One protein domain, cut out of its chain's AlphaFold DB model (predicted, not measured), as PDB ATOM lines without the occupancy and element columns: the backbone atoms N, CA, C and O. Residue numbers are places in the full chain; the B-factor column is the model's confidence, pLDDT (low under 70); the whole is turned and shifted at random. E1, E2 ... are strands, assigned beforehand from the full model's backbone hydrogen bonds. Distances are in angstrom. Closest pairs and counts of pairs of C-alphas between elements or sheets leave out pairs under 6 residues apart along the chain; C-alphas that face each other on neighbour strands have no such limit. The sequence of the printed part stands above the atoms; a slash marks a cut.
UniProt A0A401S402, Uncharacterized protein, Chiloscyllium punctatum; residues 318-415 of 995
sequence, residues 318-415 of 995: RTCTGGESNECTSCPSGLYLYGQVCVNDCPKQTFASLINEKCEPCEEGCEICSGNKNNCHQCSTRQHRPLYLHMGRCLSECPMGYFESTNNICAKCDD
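This is residues 318 to 415 of the 995 residues of an uncharacterized protein of Chiloscyllium punctatum (UniProt A0A401S402). With little regular structure, this is a rod of five small antiparallel hairpins, E2-E3, E4-E5, E6-E7, E8-E9 and E10-E11, in a row in chain order, with E1 before them. The printed part has 98 residues, with 11 named strands holding 39 residues and no named helix: all strand. It is loose, with a radius of gyration of the C-alphas of 17.3 A, and spans 61 by 27 by 16 A.

E1, residues 328 to 330, pairs with no named strand; residues 319 to 320 pair with it, antiparallel. In the hairpin of E2, 336 to 338, and E3, 341 to 343, directions differ by 132 degrees; N 336 and O 343, 2.9 A apart, are within hydrogen-bond range. So are N 351 and O 360, 2.9 A, in E4, 350 to 353, and E5, 358 to 361. The closest C-alphas of E2 and E5, Leu 337 and Lys 358, are 4.4 A apart. E6, 366 to 369, and E7, 376 to 379, have N 367 and O 378 at 2.8 A; E8, 388 to 390, and E9, 393 to 395, have N 388 and O 395 at 2.8 A. E10, 402 to 405, and E11, 409 to 412, have N 403 and O 411 at 2.8 A. E1 and E11 are apart.

E1 begins at C-alpha 328 (153.541, 120.386, 149.430); E11, 9.8 A long, ends at C-alpha 412 (159.361, 102.701, 106.644).

The farthest C-alphas, Gly 323 and Asp 415, are 62.7 A apart. The printed part has no cut and no long link; pLDDT is under 70 at residues 382 to 385.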
ATOM      1  N   ARG A 318     152.426 115.078 152.333       82.69
ATOM      2  CA  ARG A 318     153.244 114.238 153.229       82.69
ATOM      3  C   ARG A 318     154.411 115.008 153.867       82.69
ATOM      4  O   ARG A 318     154.754 114.774 155.023       82.69
ATOM      5  N   THR A 319     155.020 115.933 153.129       80.19
ATOM      6  CA  THR A 319     155.985 116.939 153.616       80.19
ATOM      7  C   THR A 319     155.671 118.269 152.934       80.19
ATOM      8  O   THR A 319     155.031 118.260 151.885       80.19
ATOM      9  N   CYS A 320     156.101 119.403 153.488       79.12
ATOM     10  CA  CYS A 320     155.718 120.733 153.006       79.12
ATOM     11  C   CYS A 320     156.780 121.790 153.328       79.12
ATOM     12  O   CYS A 320     157.683 121.544 154.130       79.12
ATOM     13  N   THR A 321     156.663 122.956 152.699       78.19
ATOM     14  CA  THR A 321     157.371 124.195 153.069       78.19
ATOM     15  C   THR A 321     156.474 125.185 153.812       78.19
ATOM     16  O   THR A 321     156.987 126.176 154.320       78.19
ATOM     17  N   GLY A 322     155.171 124.902 153.889       80.06
ATOM     18  CA  GLY A 322     154.151 125.730 154.522       80.06
ATOM     19  C   GLY A 322     152.866 124.943 154.838       80.06
ATOM     20  O   GLY A 322     152.834 123.717 154.722       80.06
ATOM     21  N   GLY A 323     151.818 125.627 155.298       79.94
ATOM     22  CA  GLY A 323     150.570 125.008 155.771       79.94
ATOM     23  C   GLY A 323     149.456 124.889 154.721       79.94
ATOM     24  O   GLY A 323     148.445 124.226 154.976       79.94
ATOM     25  N   GLU A 324     149.593 125.524 153.557       80.31
ATOM     26  CA  GLU A 324     148.561 125.533 152.518       80.31
ATOM     27  C   GLU A 324     148.614 124.282 151.615       80.31
ATOM     28  O   GLU A 324     149.612 123.565 151.532       80.31
ATOM     29  N   SER A 325     147.506 123.981 150.926       78.81
ATOM     30  CA  SER A 325     147.376 122.801 150.049       78.81
ATOM     31  C   SER A 325     148.217 122.872 148.764       78.81
ATOM     32  O   SER A 325     148.284 121.902 148.012       78.81
ATOM     33  N   ASN A 326     148.818 124.028 148.490       80.38
ATOM     34  CA  ASN A 326     149.738 124.309 147.392       80.38
ATOM     35  C   ASN A 326     151.177 124.525 147.880       80.38
ATOM     36  O   ASN A 326     151.946 125.126 147.145       80.38
ATOM     37  N   GLU A 327     151.532 124.069 149.086       83.19
ATOM     38  CA  GLU A 327     152.884 124.180 149.659       83.19
ATOM     39  C   GLU A 327     153.491 122.795 149.974       83.19
ATOM     40  O   GLU A 327     154.335 122.639 150.865       83.19
ATOM     41  N   CYS A 328     153.059 121.754 149.253       83.00
ATOM     42  CA  CYS A 328     153.541 120.386 149.430       83.00
ATOM     43  C   CYS A 328     154.944 120.186 148.826       83.00
ATOM     44  O   CYS A 328     155.239 120.622 147.716       83.00
ATOM     45  N   THR A 329     155.788 119.408 149.507       82.50
ATOM     46  CA  THR A 329     157.072 118.894 148.991       82.50
ATOM     47  C   THR A 329     157.070 117.381 148.731       82.50
ATOM     48  O   THR A 329     157.969 116.884 148.049       82.50
ATOM     49  N   SER A 330     156.063 116.641 149.217       83.81
ATOM     50  CA  SER A 330     155.768 115.245 148.835       83.81
ATOM     51  C   SER A 330     154.289 114.899 149.057       83.81
ATOM     52  O   SER A 330     153.621 115.577 149.842       83.81
ATOM     53  N   CYS A 331     153.780 113.855 148.389       85.88
ATOM     54  CA  CYS A 331     152.362 113.472 148.399       85.88
ATOM     55  C   CYS A 331     152.085 112.152 149.149       85.88
ATOM     56  O   CYS A 331     152.993 111.336 149.333       85.88
ATOM     57  N   PRO A 332     150.842 111.934 149.617       83.44
ATOM     58  CA  PRO A 332     150.364 110.633 150.082       83.44
ATOM     59  C   PRO A 332     150.285 109.600 148.943       83.44
ATOM     60  O   PRO A 332     150.073 109.957 147.787       83.44
ATOM     61  N   SER A 333     150.410 108.310 149.273       79.69
ATOM     62  CA  SER A 333     150.415 107.218 148.288       79.69
ATOM     63  C   SER A 333     149.149 107.200 147.420       79.69
ATOM     64  O   SER A 333     148.036 107.171 147.944       79.69
ATOM     65  N   GLY A 334     149.333 107.170 146.097       77.00
ATOM     66  CA  GLY A 334     148.254 107.210 145.100       77.00
ATOM     67  C   GLY A 334     148.017 108.584 144.456       77.00
ATOM     68  O   GLY A 334     147.239 108.659 143.511       77.00
ATOM     69  N   LEU A 335     148.696 109.638 144.924       84.56
ATOM     70  CA  LEU A 335     148.693 110.989 144.347       84.56
ATOM     71  C   LEU A 335     150.108 111.379 143.897       84.56
ATOM     72  O   LEU A 335     151.087 110.988 144.530       84.56
ATOM     73  N   TYR A 336     150.213 112.199 142.852       87.44
ATOM     74  CA  TYR A 336     151.488 112.640 142.284       87.44
ATOM     75  C   TYR A 336     151.729 114.128 142.534       87.44
ATOM     76  O   TYR A 336     150.825 114.948 142.367       87.44
ATOM     77  N   LEU A 337     152.952 114.500 142.920       85.69
ATOM     78  CA  LEU A 337     153.314 115.907 143.130       85.69
ATOM     79  C   LEU A 337     153.537 116.617 141.785       85.69
ATOM     80  O   LEU A 337     154.451 116.252 141.043       85.69
ATOM     81  N   TYR A 338     152.762 117.665 141.503       86.69
ATOM     82  CA  TYR A 338     152.954 118.581 140.374       86.69
ATOM     83  C   TYR A 338     153.138 120.014 140.895       86.69
ATOM     84  O   TYR A 338     152.221 120.623 141.451       86.69
ATOM     85  N   GLY A 339     154.356 120.549 140.760       83.31
ATOM     86  CA  GLY A 339     154.745 121.802 141.410       83.31
ATOM     87  C   GLY A 339     154.764 121.649 142.934       83.31
ATOM     88  O   GLY A 339     155.669 121.020 143.477       83.31
ATOM     89  N   GLN A 340     153.758 122.209 143.608       83.69
ATOM     90  CA  GLN A 340     153.569 122.114 145.063       83.69
ATOM     91  C   GLN A 340     152.171 121.580 145.449       83.69
ATOM     92  O   GLN A 340     151.734 121.723 146.588       83.69
ATOM     93  N   VAL A 341     151.456 120.962 144.499       86.94
ATOM     94  CA  VAL A 341     150.102 120.408 144.679       86.94
ATOM     95  C   VAL A 341     150.114 118.913 144.350       86.94
ATOM     96  O   VAL A 341     150.824 118.477 143.445       86.94
ATOM     97  N   CYS A 342     149.315 118.123 145.064       88.62
ATOM     98  CA  CYS A 342     149.124 116.697 144.793       88.62
ATOM     99  C   CYS A 342     147.914 116.465 143.870       88.62
ATOM    100  O   CYS A 342     146.818 116.942 144.163       88.62
ATOM    101  N   VAL A 343     148.098 115.733 142.766       86.38
ATOM    102  CA  VAL A 343     147.075 115.478 141.729       86.38
ATOM    103  C   VAL A 343     146.875 113.979 141.464       86.38
ATOM    104  O   VAL A 343     147.787 113.185 141.685       86.38
ATOM    105  N   ASN A 344     145.682 113.589 140.993       84.44
ATOM    106  CA  ASN A 344     145.374 112.196 140.615       84.44
ATOM    107  C   ASN A 344     145.932 111.835 139.231       84.44
ATOM    108  O   ASN A 344     146.569 110.798 139.082       84.44
ATOM    109  N   ASP A 345     145.722 112.714 138.248       85.25
ATOM    110  CA  ASP A 345     146.225 112.562 136.884       85.25
ATOM    111  C   ASP A 345     147.192 113.704 136.574       85.25
ATOM    112  O   ASP A 345     146.893 114.878 136.822       85.25
ATOM    113  N   CYS A 346     148.360 113.362 136.034       86.62
ATOM    114  CA  CYS A 346     149.345 114.354 135.633       86.62
ATOM    115  C   CYS A 346     148.856 115.124 134.388       86.62
ATOM    116  O   CYS A 346     148.312 114.516 133.462       86.62
ATOM    117  N   PRO A 347     149.023 116.458 134.345       85.81
ATOM    118  CA  PRO A 347     148.622 117.266 133.196       85.81
ATOM    119  C   PRO A 347     149.433 116.924 131.932       85.81
ATOM    120  O   PRO A 347     150.503 116.318 132.005       85.81
ATOM    121  N   LYS A 348     148.940 117.347 130.756       84.06
ATOM    122  CA  LYS A 348     149.663 117.209 129.474       84.06
ATOM    123  C   LYS A 348     151.110 117.719 129.588       84.06
ATOM    124  O   LYS A 348     151.372 118.633 130.364       84.06
ATOM    125  N   GLN A 349     152.024 117.154 128.794       84.81
ATOM    126  CA  GLN A 349     153.484 117.360 128.867       84.81
ATOM    127  C   GLN A 349     154.165 116.801 130.127       84.81
ATOM    128  O   GLN A 349     155.370 116.985 130.299       84.81
ATOM    129  N   THR A 350     153.435 116.087 130.990       88.12
ATOM    130  CA  THR A 350     154.005 115.365 132.132       88.12
ATOM    131  C   THR A 350     153.481 113.932 132.215       88.12
ATOM    132  O   THR A 350     152.413 113.628 131.688       88.12
ATOM    133  N   PHE A 351     154.220 113.047 132.884       88.88
ATOM    134  CA  PHE A 351     153.796 111.679 133.179       88.88
ATOM    135  C   PHE A 351     153.954 111.351 134.664       88.88
ATOM    136  O   PHE A 351     154.813 111.892 135.361       88.88
ATOM    137  N   ALA A 352     153.120 110.429 135.137       86.38
ATOM    138  CA  ALA A 352     153.192 109.893 136.488       86.38
ATOM    139  C   ALA A 352     154.407 108.962 136.631       86.38
ATOM    140  O   ALA A 352     154.426 107.863 136.070       86.38
ATOM    141  N   SER A 353     155.423 109.391 137.383       82.31
ATOM    142  CA  SER A 353     156.596 108.567 137.673       82.31
ATOM    143  C   SER A 353     156.348 107.690 138.901       82.31
ATOM    144  O   SER A 353     156.214 108.169 140.028       82.31
ATOM    145  N   LEU A 354     156.325 106.373 138.685       76.94
ATOM    146  CA  LEU A 354     156.168 105.367 139.745       76.94
ATOM    147  C   LEU A 354     157.393 105.269 140.673       76.94
ATOM    148  O   LEU A 354     157.332 104.593 141.696       76.94
ATOM    149  N   ILE A 355     158.510 105.910 140.311       77.25
ATOM    150  CA  ILE A 355     159.772 105.843 141.060       77.25
ATOM    151  C   ILE A 355     159.804 106.887 142.180       77.25
ATOM    152  O   ILE A 355     160.274 106.593 143.278       77.25
ATOM    153  N   ASN A 356     159.335 108.106 141.912       80.12
ATOM    154  CA  ASN A 356     159.421 109.224 142.853       80.12
ATOM    155  C   ASN A 356     158.066 109.844 143.221       80.12
ATOM    156  O   ASN A 356     158.053 110.817 143.974       80.12
ATOM    157  N   GLU A 357     156.954 109.276 142.737       82.31
ATOM    158  CA  GLU A 357     155.583 109.733 143.016       82.31
ATOM    159  C   GLU A 357     155.367 111.212 142.620       82.31
ATOM    160  O   GLU A 357     154.629 111.960 143.266       82.31
ATOM    161  N   LYS A 358     156.030 111.666 141.547       87.12
ATOM    162  CA  LYS A 358     155.891 113.023 140.992       87.12
ATOM    163  C   LYS A 358     155.418 112.989 139.544       87.12
ATOM    164  O   LYS A 358     155.625 112.006 138.831       87.12
ATOM    165  N   CYS A 359     154.808 114.090 139.113       89.06
ATOM    166  CA  CYS A 359     154.581 114.356 137.700       89.06
ATOM    167  C   CYS A 359     155.874 114.914 137.104       89.06
ATOM    168  O   CYS A 359     156.251 116.056 137.377       89.06
ATOM    169  N   GLU A 360     156.572 114.096 136.326       86.81
ATOM    170  CA  GLU A 360     157.801 114.503 135.651       86.81
ATOM    171  C   GLU A 360     157.507 114.998 134.236       86.81
ATOM    172  O   GLU A 360     156.592 114.484 133.590       86.81
ATOM    173  N   PRO A 361     158.266 115.987 133.734       87.25
ATOM    174  CA  PRO A 361     158.105 116.452 132.365       87.25
ATOM    175  C   PRO A 361     158.442 115.337 131.372       87.25
ATOM    176  O   PRO A 361     159.431 114.616 131.540       87.25
ATOM    177  N   CYS A 362     157.633 115.227 130.319       87.88
ATOM    178  CA  CYS A 362     157.957 114.421 129.148       87.88
ATOM    179  C   CYS A 362     159.260 114.917 128.491       87.88
ATOM    180  O   CYS A 362     159.754 116.013 128.777       87.88
ATOM    181  N   GLU A 363     159.840 114.107 127.608       84.25
ATOM    182  CA  GLU A 363     160.947 114.552 126.760       84.25
ATOM    183  C   GLU A 363     160.535 115.760 125.907       84.25
ATOM    184  O   GLU A 363     159.359 115.938 125.570       84.25
ATOM    185  N   GLU A 364     161.503 116.636 125.624       81.75
ATOM    186  CA  GLU A 364     161.245 117.873 124.896       81.75
ATOM    187  C   GLU A 364     160.606 117.553 123.540       81.75
ATOM    188  O   GLU A 364     161.059 116.675 122.813       81.75
ATOM    189  N   GLY A 365     159.499 118.231 123.231       80.25
ATOM    190  CA  GLY A 365     158.750 117.971 122.005       80.25
ATOM    191  C   GLY A 365     157.663 116.894 122.103       80.25
ATOM    192  O   GLY A 365     156.930 116.716 121.134       80.25
ATOM    193  N   CYS A 366     157.470 116.233 123.248       86.38
ATOM    194  CA  CYS A 366     156.355 115.309 123.470       86.38
ATOM    195  C   CYS A 366     155.155 115.981 124.174       86.38
ATOM    196  O   CYS A 366     155.307 116.622 125.214       86.38
ATOM    197  N   GLU A 367     153.941 115.823 123.632       86.44
ATOM    198  CA  GLU A 367     152.689 116.324 124.226       86.44
ATOM    199  C   GLU A 367     152.077 115.322 125.221       86.44
ATOM    200  O   GLU A 367     151.612 115.718 126.294       86.44
ATOM    201  N   ILE A 368     152.082 114.031 124.874       86.94
ATOM    202  CA  ILE A 368     151.514 112.947 125.690       86.94
ATOM    203  C   ILE A 368     152.539 111.818 125.796       86.94
ATOM    204  O   ILE A 368     152.847 111.174 124.794       86.94
ATOM    205  N   CYS A 369     153.032 111.539 127.004       87.19
ATOM    206  CA  CYS A 369     153.918 110.410 127.293       87.19
ATOM    207  C   CYS A 369     153.359 109.541 128.429       87.19
ATOM    208  O   CYS A 369     152.527 109.989 129.218       87.19
ATOM    209  N   SER A 370     153.784 108.275 128.513       84.56
ATOM    210  CA  SER A 370     153.316 107.365 129.571       84.56
ATOM    211  C   SER A 370     154.399 106.407 130.066       84.56
ATOM    212  O   SER A 370     155.183 105.875 129.280       84.56
ATOM    213  N   GLY A 371     154.404 106.136 131.372       80.94
ATOM    214  CA  GLY A 371     155.308 105.184 132.024       80.94
ATOM    215  C   GLY A 371     156.733 105.705 132.237       80.94
ATOM    216  O   GLY A 371     157.277 105.539 133.325       80.94
ATOM    217  N   ASN A 372     157.333 106.351 131.235       81.44
ATOM    218  CA  ASN A 372     158.634 107.014 131.338       81.44
ATOM    219  C   ASN A 372     158.710 108.258 130.428       81.44
ATOM    220  O   ASN A 372     157.846 108.465 129.573       81.44
ATOM    221  N   LYS A 373     159.778 109.051 130.596       81.88
ATOM    222  CA  LYS A 373     160.014 110.312 129.872       81.88
ATOM    223  C   LYS A 373     160.109 110.153 128.342       81.88
ATOM    224  O   LYS A 373     159.715 111.075 127.633       81.88
ATOM    225  N   ASN A 374     160.556 108.993 127.849       79.88
ATOM    226  CA  ASN A 374     160.936 108.752 126.447       79.88
ATOM    227  C   ASN A 374     159.935 107.856 125.694       79.88
ATOM    228  O   ASN A 374     160.241 107.371 124.608       79.88
ATOM    229  N   ASN A 375     158.777 107.568 126.293       85.44
ATOM    230  CA  ASN A 375     157.704 106.785 125.690       85.44
ATOM    231  C   ASN A 375     156.549 107.722 125.338       85.44
ATOM    232  O   ASN A 375     155.529 107.803 126.033       85.44
ATOM    233  N   CYS A 376     156.796 108.501 124.294       86.75
ATOM    234  CA  CYS A 376     155.869 109.454 123.734       86.75
ATOM    235  C   CYS A 376     154.842 108.759 122.842       86.75
ATOM    236  O   CYS A 376     155.185 107.913 122.021       86.75
ATOM    237  N   HIS A 377     153.586 109.166 122.976       85.06
ATOM    238  CA  HIS A 377     152.481 108.729 122.123       85.06
ATOM    239  C   HIS A 377     152.030 109.816 121.152       85.06
ATOM    240  O   HIS A 377     151.428 109.506 120.129       85.06
ATOM    241  N   GLN A 378     152.309 111.086 121.463       84.62
ATOM    242  CA  GLN A 378     151.920 112.220 120.631       84.62
ATOM    243  C   GLN A 378     152.939 113.353 120.744       84.62
ATOM    244  O   GLN A 378     153.202 113.840 121.846       84.62
ATOM    245  N   CYS A 379     153.484 113.789 119.607       86.50
ATOM    246  CA  CYS A 379     154.440 114.890 119.536       86.50
ATOM    247  C   CYS A 379     153.741 116.256 119.556       86.50
ATOM    248  O   CYS A 379     152.629 116.420 119.059       86.50
ATOM    249  N   SER A 380     154.405 117.248 120.143       82.81
ATOM    250  CA  SER A 380     153.915 118.617 120.263       82.81
ATOM    251  C   SER A 380     154.018 119.340 118.920       82.81
ATOM    252  O   SER A 380     155.113 119.589 118.427       82.81
ATOM    253  N   THR A 381     152.892 119.798 118.382       71.00
ATOM    254  CA  THR A 381     152.855 120.668 117.198       71.00
ATOM    255  C   THR A 381     153.040 122.136 117.595       71.00
ATOM    256  O   THR A 381     152.131 122.746 118.163       71.00
ATOM    257  N   ARG A 382     154.203 122.734 117.299       64.75
ATOM    258  CA  ARG A 382     154.393 124.200 117.332       64.75
ATOM    259  C   ARG A 382     154.346 124.756 115.908       64.75
ATOM    260  O   ARG A 382     154.816 124.100 114.989       64.75
ATOM    261  N   GLN A 383     153.821 125.974 115.741       55.41
ATOM    262  CA  GLN A 383     153.443 126.583 114.449       55.41
ATOM    263  C   GLN A 383     154.542 126.709 113.366       55.41
ATOM    264  O   GLN A 383     154.219 127.160 112.278       55.41
ATOM    265  N   HIS A 384     155.792 126.279 113.591       58.16
ATOM    266  CA  HIS A 384     156.871 126.344 112.589       58.16
ATOM    267  C   HIS A 384     157.916 125.205 112.657       58.16
ATOM    268  O   HIS A 384     158.932 125.290 111.974       58.16
ATOM    269  N   ARG A 385     157.710 124.152 113.468       65.69
ATOM    270  CA  ARG A 385     158.586 122.958 113.513       65.69
ATOM    271  C   ARG A 385     157.768 121.709 113.878       65.69
ATOM    272  O   ARG A 385     157.497 121.520 115.069       65.69
ATOM    273  N   PRO A 386     157.313 120.904 112.902       71.06
ATOM    274  CA  PRO A 386     156.683 119.618 113.185       71.06
ATOM    275  C   PRO A 386     157.715 118.637 113.763       71.06
ATOM    276  O   PRO A 386     158.905 118.727 113.478       71.06
ATOM    277  N   LEU A 387     157.256 117.738 114.633       82.50
ATOM    278  CA  LEU A 387     158.059 116.671 115.228       82.50
ATOM    279  C   LEU A 387     157.393 115.335 114.908       82.50
ATOM    280  O   LEU A 387     156.174 115.213 115.055       82.50
ATOM    281  N   TYR A 388     158.193 114.344 114.529       85.75
ATOM    282  CA  TYR A 388     157.731 113.063 114.011       85.75
ATOM    283  C   TYR A 388     157.921 111.944 115.026       85.75
ATOM    284  O   TYR A 388     159.004 111.759 115.585       85.75
ATOM    285  N   LEU A 389     156.864 111.171 115.254       84.50
ATOM    286  CA  LEU A 389     156.887 110.028 116.145       84.50
ATOM    287  C   LEU A 389     157.596 108.846 115.470       84.50
ATOM    288  O   LEU A 389     157.136 108.313 114.460       84.50
ATOM    289  N   HIS A 390     158.688 108.389 116.072       85.19
ATOM    290  CA  HIS A 390     159.419 107.195 115.670       85.19
ATOM    291  C   HIS A 390     159.764 106.362 116.905       85.19
ATOM    292  O   HIS A 390     160.480 106.820 117.796       85.19
ATOM    293  N   MET A 391     159.228 105.138 116.977       82.44
ATOM    294  CA  MET A 391     159.481 104.183 118.073       82.44
ATOM    295  C   MET A 391     159.350 104.795 119.489       82.44
ATOM    296  O   MET A 391     160.147 104.502 120.378       82.44
ATOM    297  N   GLY A 392     158.350 105.659 119.702       80.44
ATOM    298  CA  GLY A 392     158.089 106.301 120.997       80.44
ATOM    299  C   GLY A 392     158.864 107.599 121.258       80.44
ATOM    300  O   GLY A 392     158.715 108.174 122.331       80.44
ATOM    301  N   ARG A 393     159.660 108.103 120.308       85.50
ATOM    302  CA  ARG A 393     160.366 109.393 120.413       85.50
ATOM    303  C   ARG A 393     159.903 110.376 119.352       85.50
ATOM    304  O   ARG A 393     159.486 109.965 118.276       85.50
ATOM    305  N   CYS A 394     160.015 111.661 119.657       86.81
ATOM    306  CA  CYS A 394     159.730 112.745 118.726       86.81
ATOM    307  C   CYS A 394     161.039 113.250 118.121       86.81
ATOM    308  O   CYS A 394     161.902 113.732 118.851       86.81
ATOM    309  N   LEU A 395     161.194 113.115 116.808       84.25
ATOM    310  CA  LEU A 395     162.383 113.524 116.063       84.25
ATOM    311  C   LEU A 395     162.064 114.735 115.186       84.25
ATOM    312  O   LEU A 395     160.932 114.886 114.732       84.25
ATOM    313  N   SER A 396     163.052 115.595 114.944       82.31
ATOM    314  CA  SER A 396     162.916 116.691 113.974       82.31
ATOM    315  C   SER A 396     162.954 116.201 112.529       82.31
ATOM    316  O   SER A 396     162.376 116.854 111.673       82.31
ATOM    317  N   GLU A 397     163.601 115.059 112.280       82.62
ATOM    318  CA  GLU A 397     163.747 114.421 110.969       82.62
ATOM    319  C   GLU A 397     163.678 112.894 111.131       82.62
ATOM    320  O   GLU A 397     164.090 112.349 112.164       82.62
ATOM    321  N   CYS A 398     163.152 112.191 110.128       85.12
ATOM    322  CA  CYS A 398     163.075 110.732 110.149       85.12
ATOM    323  C   CYS A 398     164.436 110.078 109.829       85.12
ATOM    324  O   CYS A 398     165.184 110.573 108.989       85.12
ATOM    325  N   PRO A 399     164.783 108.954 110.483       82.38
ATOM    326  CA  PRO A 399     166.035 108.248 110.222       82.38
ATOM    327  C   PRO A 399     166.055 107.591 108.830       82.38
ATOM    328  O   PRO A 399     165.009 107.284 108.265       82.38
ATOM    329  N   MET A 400     167.259 107.313 108.311       79.06
ATOM    330  CA  MET A 400     167.472 106.622 107.025       79.06
ATOM    331  C   MET A 400     166.608 105.355 106.898       79.06
ATOM    332  O   MET A 400     166.526 104.551 107.829       79.06
ATOM    333  N   GLY A 401     165.973 105.181 105.737       79.81
ATOM    334  CA  GLY A 401     165.002 104.112 105.487       79.81
ATOM    335  C   GLY A 401     163.586 104.398 106.005       79.81
ATOM    336  O   GLY A 401     162.738 103.507 105.946       79.81
ATOM    337  N   TYR A 402     163.314 105.611 106.498       85.75
ATOM    338  CA  TYR A 402     161.982 106.082 106.871       85.75
ATOM    339  C   TYR A 402     161.697 107.463 106.264       85.75
ATOM    340  O   TYR A 402     162.601 108.283 106.143       85.75
ATOM    341  N   PHE A 403     160.437 107.728 105.930       86.38
ATOM    342  CA  PHE A 403     159.961 109.004 105.396       86.38
ATOM    343  C   PHE A 403     158.877 109.620 106.289       86.38
ATOM    344  O   PHE A 403     158.280 108.952 107.145       86.38
ATOM    345  N   GLU A 404     158.625 110.909 106.085       85.31
ATOM    346  CA  GLU A 404     157.642 111.689 106.830       85.31
ATOM    347  C   GLU A 404     156.218 111.339 106.378       85.31
ATOM    348  O   GLU A 404     155.800 111.645 105.265       85.31
ATOM    349  N   SER A 405     155.447 110.676 107.241       75.88
ATOM    350  CA  SER A 405     154.045 110.367 106.956       75.88
ATOM    351  C   SER A 405     153.126 111.521 107.361       75.88
ATOM    352  O   SER A 405     153.385 112.232 108.336       75.88
ATOM    353  N   THR A 406     151.977 111.630 106.690       73.94
ATOM    354  CA  THR A 406     150.937 112.661 106.895       73.94
ATOM    355  C   THR A 406     150.388 112.759 108.325       73.94
ATOM    356  O   THR A 406     149.735 113.742 108.667       73.94
ATOM    357  N   ASN A 407     150.680 111.778 109.184       72.31
ATOM    358  CA  ASN A 407     150.281 111.744 110.591       72.31
ATOM    359  C   ASN A 407     151.400 112.142 111.574       72.31
ATOM    360  O   ASN A 407     151.313 111.787 112.749       72.31
ATOM    361  N   ASN A 408     152.454 112.840 111.128       78.88
ATOM    362  CA  ASN A 408     153.645 113.137 111.939       78.88
ATOM    363  C   ASN A 408     154.274 111.856 112.526       78.88
ATOM    364  O   ASN A 408     154.642 111.807 113.697       78.88
ATOM    365  N   ILE A 409     154.349 110.791 111.725       83.81
ATOM    366  CA  ILE A 409     154.952 109.498 112.085       83.81
ATOM    367  C   ILE A 409     156.005 109.166 111.030       83.81
ATOM    368  O   ILE A 409     155.758 109.359 109.841       83.81
ATOM    369  N   CYS A 410     157.149 108.626 111.440       87.69
ATOM    370  CA  CYS A 410     158.137 108.113 110.495       87.69
ATOM    371  C   CYS A 410     157.711 106.733 109.976       87.69
ATOM    372  O   CYS A 410     157.692 105.760 110.738       87.69
ATOM    373  N   ALA A 411     157.377 106.641 108.689       84.94
ATOM    374  CA  ALA A 411     156.961 105.407 108.019       84.94
ATOM    375  C   ALA A 411     158.137 104.767 107.266       84.94
ATOM    376  O   ALA A 411     158.981 105.475 106.740       84.94
ATOM    377  N   LYS A 412     158.227 103.431 107.244       86.44
ATOM    378  CA  LYS A 412     159.361 102.701 106.644       86.44
ATOM    379  C   LYS A 412     159.292 102.737 105.107       86.44
ATOM    380  O   LYS A 412     158.206 102.579 104.557       86.44
ATOM    381  N   CYS A 413     160.440 102.882 104.449       88.06
ATOM    382  CA  CYS A 413     160.611 102.704 103.006       88.06
ATOM    383  C   CYS A 413     160.493 101.233 102.573       88.06
ATOM    384  O   CYS A 413     160.651 100.319 103.393       88.06
ATOM    385  N   ASP A 414     160.266 101.004 101.276       84.38
ATOM    386  CA  ASP A 414     160.338  99.669 100.681       84.38
ATOM    387  C   ASP A 414     161.761  99.103 100.738       84.38
ATOM    388  O   ASP A 414     162.745  99.838 100.681       84.38
ATOM    389  N   ASP A 415     161.880  97.774 100.788       85.81
ATOM    390  CA  ASP A 415     163.160  97.086 101.014       85.81
ATOM    391  C   ASP A 415     164.193  97.297  99.884       85.81
ATOM    392  O   ASP A 415     165.389  97.078 100.085       85.81
TER     393      ASP A 415